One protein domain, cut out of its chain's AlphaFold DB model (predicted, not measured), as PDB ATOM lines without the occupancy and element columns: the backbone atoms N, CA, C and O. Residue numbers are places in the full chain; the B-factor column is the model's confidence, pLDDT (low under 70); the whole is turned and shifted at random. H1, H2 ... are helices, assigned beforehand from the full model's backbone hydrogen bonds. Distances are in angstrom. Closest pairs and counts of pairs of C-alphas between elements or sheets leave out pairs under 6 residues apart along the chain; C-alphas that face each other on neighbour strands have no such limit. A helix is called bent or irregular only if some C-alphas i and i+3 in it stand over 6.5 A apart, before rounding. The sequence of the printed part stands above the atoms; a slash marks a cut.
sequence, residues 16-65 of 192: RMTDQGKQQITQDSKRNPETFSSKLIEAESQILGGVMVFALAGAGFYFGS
ATOM      1  N   ARG A  16      50.871  27.428  24.272       53.66
ATOM      2  CA  ARG A  16      49.637  28.074  24.727       53.66
ATOM      3  C   ARG A  16      48.426  27.155  24.553       53.66
ATOM      4  O   ARG A  16      47.589  27.121  25.442       53.66
ATOM      5  N   MET A  17      48.364  26.355  23.485       56.22
ATOM      6  CA  MET A  17      47.295  25.361  23.297       56.22
ATOM      7  C   MET A  17      47.386  24.188  24.288       56.22
ATOM      8  O   MET A  17      46.354  23.737  24.777       56.22
ATOM      9  N   THR A  18      48.590  23.729  24.652       60.22
ATOM     10  CA  THR A  18      48.749  22.657  25.656       60.22
ATOM     11  C   THR A  18      48.379  23.102  27.071       60.22
ATOM     12  O   THR A  18      47.774  22.326  27.811       60.22
ATOM     13  N   ASP A  19      48.694  24.346  27.446       60.19
ATOM     14  CA  ASP A  19      48.310  24.890  28.756       60.19
ATOM     15  C   ASP A  19      46.815  25.231  28.826       60.19
ATOM     16  O   ASP A  19      46.169  24.932  29.828       60.19
ATOM     17  N   GLN A  20      46.228  25.770  27.749       57.97
ATOM     18  CA  GLN A  20      44.778  26.008  27.669       57.97
ATOM     19  C   GLN A  20      43.986  24.689  27.716       57.97
ATOM     20  O   GLN A  20      42.981  24.609  28.419       57.97
ATOM     21  N   GLY A  21      44.471  23.637  27.043       60.12
ATOM     22  CA  GLY A  21      43.866  22.304  27.084       60.12
ATOM     23  C   GLY A  21      43.917  21.665  28.475       60.12
ATOM     24  O   GLY A  21      42.907  21.155  28.950       60.12
ATOM     25  N   LYS A  22      45.048  21.754  29.190       61.41
ATOM     26  CA  LYS A  22      45.144  21.268  30.580       61.41
ATOM     27  C   LYS A  22      44.222  22.021  31.537       61.41
ATOM     28  O   LYS A  22      43.643  21.397  32.427       61.41
ATOM     29  N   GLN A  23      44.081  23.334  31.358       60.00
ATOM     30  CA  GLN A  23      43.196  24.165  32.177       60.00
ATOM     31  C   GLN A  23      41.712  23.886  31.900       60.00
ATOM     32  O   GLN A  23      40.939  23.809  32.849       60.00
ATOM     33  N   GLN A  24      41.320  23.638  30.645       58.91
ATOM     34  CA  GLN A  24      39.954  23.211  30.314       58.91
ATOM     35  C   GLN A  24      39.643  21.812  30.852       58.91
ATOM     36  O   GLN A  24      38.618  21.641  31.498       58.91
ATOM     37  N   ILE A  25      40.558  20.843  30.722       58.41
ATOM     38  CA  ILE A  25      40.368  19.490  31.276       58.41
ATOM     39  C   ILE A  25      40.221  19.535  32.803       58.41
ATOM     40  O   ILE A  25      39.385  18.830  33.355       58.41
ATOM     41  N   THR A  26      40.975  20.385  33.507       61.19
ATOM     42  CA  THR A  26      40.812  20.553  34.965       61.19
ATOM     43  C   THR A  26      39.547  21.322  35.351       61.19
ATOM     44  O   THR A  26      39.011  21.089  36.437       61.19
ATOM     45  N   GLN A  27      39.047  22.210  34.487       63.03
ATOM     46  CA  GLN A  27      37.805  22.956  34.695       63.03
ATOM     47  C   GLN A  27      36.560  22.093  34.416       63.03
ATOM     48  O   GLN A  27      35.618  22.125  35.209       63.03
ATOM     49  N   ASP A  28      36.597  21.254  33.378       57.59
ATOM     50  CA  ASP A  28      35.568  20.253  33.059       57.59
ATOM     51  C   ASP A  28      35.580  19.099  34.071       57.59
ATOM     52  O   ASP A  28      34.531  18.650  34.533       57.59
ATOM     53  N   SER A  29      36.765  18.694  34.541       59.47
ATOM     54  CA  SER A  29      36.924  17.715  35.625       59.47
ATOM     55  C   SER A  29      36.409  18.236  36.978       59.47
ATOM     56  O   SER A  29      36.058  17.437  37.839       59.47
ATOM     57  N   LYS A  30      36.280  19.559  37.175       58.62
ATOM     58  CA  LYS A  30      35.686  20.165  38.386       58.62
ATOM     59  C   LYS A  30      34.152  20.134  38.416       58.62
ATOM     60  O   LYS A  30      33.581  20.372  39.478       58.62
ATOM     61  N   ARG A  31      33.495  19.896  37.275       64.69
ATOM     62  CA  ARG A  31      32.025  19.886  37.141       64.69
ATOM     63  C   ARG A  31      31.401  18.491  37.208       64.69
ATOM     64  O   ARG A  31      30.190  18.410  37.388       64.69
ATOM     65  N   ASN A  32      32.192  17.424  37.100       60.47
ATOM     66  CA  ASN A  32      31.692  16.056  37.223       60.47
ATOM     67  C   ASN A  32      31.710  15.577  38.689       60.47
ATOM     68  O   ASN A  32      32.710  15.757  39.380       60.47
ATOM     69  N   PRO A  33      30.636  14.940  39.185       64.38
ATOM     70  CA  PRO A  33      30.602  14.390  40.544       64.38
ATOM     71  C   PRO A  33      31.505  13.150  40.718       64.38
ATOM     72  O   PRO A  33      32.012  12.895  41.810       64.38
ATOM     73  N   GLU A  34      31.778  12.418  39.635       61.25
ATOM     74  CA  GLU A  34      32.614  11.203  39.599       61.25
ATOM     75  C   GLU A  34      34.082  11.475  39.993       61.25
ATOM     76  O   GLU A  34      34.730  10.681  40.670       61.25
ATOM     77  N   THR A  35      34.610  12.637  39.603       62.78
ATOM     78  CA  THR A  35      36.001  13.052  39.852       62.78
ATOM     79  C   THR A  35      36.214  13.571  41.273       62.78
ATOM     80  O   THR A  35      37.329  13.533  41.788       62.78
ATOM     81  N   PHE A  36      35.156  14.048  41.934       60.94
ATOM     82  CA  PHE A  36      35.197  14.365  43.362       60.94
ATOM     83  C   PHE A  36      35.280  13.092  44.202       60.94
ATOM     84  O   PHE A  36      36.105  13.029  45.113       60.94
ATOM     85  N   SER A  37      34.496  12.065  43.857       62.69
ATOM     86  CA  SER A  37      34.586  10.755  44.513       62.69
ATOM     87  C   SER A  37      35.947  10.104  44.298       62.69
ATOM     88  O   SER A  37      36.545   9.629  45.258       62.69
ATOM     89  N   SER A  38      36.503  10.150  43.081       63.38
ATOM     90  CA  SER A  38      37.847   9.614  42.838       63.38
ATOM     91  C   SER A  38      38.924  10.368  43.628       63.38
ATOM     92  O   SER A  38      39.814   9.738  44.188       63.38
ATOM     93  N   LYS A  39      38.819  11.699  43.760       66.44
ATOM     94  CA  LYS A  39      39.743  12.491  44.590       66.44
ATOM     95  C   LYS A  39      39.623  12.216  46.084       66.44
ATOM     96  O   LYS A  39      40.628  12.295  46.783       66.44
ATOM     97  N   LEU A  40      38.421  11.925  46.573       66.69
ATOM     98  CA  LEU A  40      38.207  11.536  47.968       66.69
ATOM     99  C   LEU A  40      38.821  10.158  48.247       66.69
ATOM    100  O   LEU A  40      39.548  10.010  49.224       66.69
ATOM    101  N   ILE A  41      38.638   9.200  47.334       69.94
ATOM    102  CA  ILE A  41      39.244   7.862  47.424       69.94
ATOM    103  C   ILE A  41      40.782   7.937  47.329       69.94
ATOM    104  O   ILE A  41      41.489   7.268  48.084       69.94
ATOM    105  N   GLU A  42      41.328   8.790  46.454       69.94
ATOM    106  CA  GLU A  42      42.775   9.033  46.373       69.94
ATOM    107  C   GLU A  42      43.323   9.676  47.653       69.94
ATOM    108  O   GLU A  42      44.374   9.255  48.133       69.94
ATOM    109  N   ALA A  43      42.610  10.644  48.239       69.25
ATOM    110  CA  ALA A  43      43.018  11.301  49.480       69.25
ATOM    111  C   ALA A  43      43.063  10.324  50.665       69.25
ATOM    112  O   ALA A  43      44.017  10.350  51.443       69.25
ATOM    113  N   GLU A  44      42.088   9.420  50.781       73.06
ATOM    114  CA  GLU A  44      42.079   8.371  51.808       73.06
ATOM    115  C   GLU A  44      43.253   7.400  51.635       73.06
ATOM    116  O   GLU A  44      43.954   7.082  52.602       73.06
ATOM    117  N   SER A  45      43.542   6.998  50.393       73.00
ATOM    118  CA  SER A  45      44.697   6.149  50.098       73.00
ATOM    119  C   SER A  45      46.034   6.865  50.337       73.00
ATOM    120  O   SER A  45      47.014   6.216  50.704       73.00
ATOM    121  N   GLN A  46      46.100   8.188  50.161       80.50
ATOM    122  CA  GLN A  46      47.300   8.996  50.405       80.50
ATOM    123  C   GLN A  46      47.560   9.201  51.900       80.50
ATOM    124  O   GLN A  46      48.710   9.154  52.334       80.50
ATOM    125  N   ILE A  47      46.498   9.374  52.694       86.00
ATOM    126  CA  ILE A  47      46.577   9.421  54.159       86.00
ATOM    127  C   ILE A  47      47.031   8.059  54.690       86.00
ATOM    128  O   ILE A  47      47.982   7.998  55.468       86.00
ATOM    129  N   LEU A  48      46.429   6.960  54.221       88.50
ATOM    130  CA  LEU A  48      46.840   5.609  54.609       88.50
ATOM    131  C   LEU A  48      48.292   5.317  54.197       88.50
ATOM    132  O   LEU A  48      49.077   4.829  55.010       88.50
ATOM    133  N   GLY A  49      48.675   5.671  52.969       91.25
ATOM    134  CA  GLY A  49      50.051   5.545  52.487       91.25
ATOM    135  C   GLY A  49      51.040   6.366  53.318       91.25
ATOM    136  O   GLY A  49      52.093   5.859  53.701       91.25
ATOM    137  N   GLY A  50      50.680   7.602  53.674       94.12
ATOM    138  CA  GLY A  50      51.482   8.467  54.539       94.12
ATOM    139  C   GLY A  50      51.690   7.880  55.937       94.12
ATOM    140  O   GLY A  50      52.822   7.846  56.417       94.12
ATOM    141  N   VAL A  51      50.634   7.355  56.565       94.38
ATOM    142  CA  VAL A  51      50.711   6.718  57.894       94.38
ATOM    143  C   VAL A  51      51.595   5.471  57.863       94.38
ATOM    144  O   VAL A  51      52.431   5.297  58.748       94.38
ATOM    145  N   MET A  52      51.470   4.632  56.832       94.94
ATOM    146  CA  MET A  52      52.286   3.418  56.702       94.94
ATOM    147  C   MET A  52      53.769   3.736  56.494       94.94
ATOM    148  O   MET A  52      54.623   3.116  57.127       94.94
ATOM    149  N   VAL A  53      54.088   4.739  55.668       94.88
ATOM    150  CA  VAL A  53      55.474   5.207  55.497       94.88
ATOM    151  C   VAL A  53      56.025   5.741  56.818       94.88
ATOM    152  O   VAL A  53      57.154   5.415  57.179       94.88
ATOM    153  N   PHE A  54      55.230   6.502  57.573       94.81
ATOM    154  CA  PHE A  54      55.648   7.029  58.870       94.81
ATOM    155  C   PHE A  54      55.880   5.917  59.904       94.81
ATOM    156  O   PHE A  54      56.873   5.949  60.629       94.81
ATOM    157  N   ALA A  55      55.014   4.902  59.939       93.56
ATOM    158  CA  ALA A  55      55.145   3.755  60.835       93.56
ATOM    159  C   ALA A  55      56.393   2.915  60.518       93.56
ATOM    160  O   ALA A  55      57.167   2.592  61.420       93.56
ATOM    161  N   LEU A  56      56.628   2.603  59.241       92.44
ATOM    162  CA  LEU A  56      57.788   1.819  58.805       92.44
ATOM    163  C   LEU A  56      59.102   2.589  58.987       92.44
ATOM    164  O   LEU A  56      60.079   2.022  59.473       92.44
ATOM    165  N   ALA A  57      59.126   3.884  58.654       94.38
ATOM    166  CA  ALA A  57      60.292   4.734  58.880       94.38
ATOM    167  C   ALA A  57      60.582   4.911  60.377       94.38
ATOM    168  O   ALA A  57      61.738   4.823  60.787       94.38
ATOM    169  N   GLY A  58      59.548   5.106  61.202       93.88
ATOM    170  CA  GLY A  58      59.676   5.208  62.655       93.88
ATOM    171  C   GLY A  58      60.214   3.923  63.281       93.88
ATOM    172  O   GLY A  58      61.150   3.980  64.075       93.88
ATOM    173  N   ALA A  59      59.697   2.764  62.870       89.00
ATOM    174  CA  ALA A  59      60.209   1.470  63.310       89.00
ATOM    175  C   ALA A  59      61.665   1.260  62.867       89.00
ATOM    176  O   ALA A  59      62.514   0.924  63.687       89.00
ATOM    177  N   GLY A  60      61.985   1.529  61.596       89.44
ATOM    178  CA  GLY A  60      63.353   1.429  61.080       89.44
ATOM    179  C   GLY A  60      64.334   2.347  61.813       89.44
ATOM    180  O   GLY A  60      65.423   1.915  62.187       89.44
ATOM    181  N   PHE A  61      63.935   3.591  62.093       91.50
ATOM    182  CA  PHE A  61      64.735   4.525  62.884       91.50
ATOM    183  C   PHE A  61      64.894   4.057  64.336       91.50
ATOM    184  O   PHE A  61      65.987   4.143  64.891       91.50
ATOM    185  N   TYR A  62      63.840   3.521  64.954       85.12
ATOM    186  CA  TYR A  62      63.886   2.999  66.321       85.12
ATOM    187  C   TYR A  62      64.832   1.796  66.448       85.12
ATOM    188  O   TYR A  62      65.699   1.791  67.319       85.12
ATOM    189  N   PHE A  63      64.743   0.824  65.537       81.81
ATOM    190  CA  PHE A  63      65.651  -0.327  65.518       81.81
ATOM    191  C   PHE A  63      67.088   0.052  65.124       81.81
ATOM    192  O   PHE A  63      68.033  -0.553  65.620       81.81
ATOM    193  N   GLY A  64      67.276   1.076  64.283       79.56
ATOM    194  CA  GLY A  64      68.605   1.591  63.942       79.56
ATOM    195  C   GLY A  64      69.267   2.403  65.062       79.56
ATOM    196  O   GLY A  64      70.482   2.349  65.226       79.56
ATOM    197  N   SER A  65      68.479   3.148  65.843       78.75
ATOM    198  CA  SER A  65      68.965   3.975  66.962       78.75
ATOM    199  C   SER A  65      69.093   3.216  68.280       78.75
ATOM    200  O   SER A  65      69.847   3.639  69.156       78.75
TER     201      SER A  65
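This is residues 16 to 65 of the 192 residues of an uncharacterized protein of Verticillium longisporum (UniProt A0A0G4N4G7). Two helices make an open L, a short arm H1 and a much longer arm H2, which meet near their ends at a corner formed by residues 30 to 32. The long arm H2 runs nearly the whole length of the shape, and nothing packs along either arm. The printed part has 50 residues with two named helices, H1 then H2 along the chain, and no named strand; its class is all helix. The whole is extended, with a radius of gyration of the C-alphas of 18.3 A, and flat, its C-alphas spanning 53 by 27 by 7 A.

H1 takes residues 16 to 29 and measures 19.7 A from first to last C-alpha. It begins at C-alpha 16 at (49.637, 28.074, 24.727) and ends at C-alpha 29 at (36.924, 17.715, 35.625). H2, the longest helix, takes residues 33 to 65 and measures 47.7 A from C-alpha 33 at (30.602, 14.390, 40.544) to C-alpha 65 at (68.965, 3.975, 66.962). Neither helix is bent.

H1 and H2 are close but not clearly touching, with 1 pair of C-alphas within 8 A. Their closest C-alphas, those of Ser 29 and Thr 35, are 6.4 A apart. Their lines are about perpendicular, at 83 degrees, and their centres are 29.3 A apart. In both H1 and H2, every O i to N i+4 pair is within hydrogen-bond range.

The C-alphas of Met 17 and Ser 65, the two farthest apart, are 53.2 A from each other. Residues 16 to 65 stand free. The link from H1 to H2, three residues, is tight, and the printed part has no cut. The mean pLDDT of the printed part is 73.3; residues 16 to 43 are under 70, and the mean is 59 for H1 and 80 for H2.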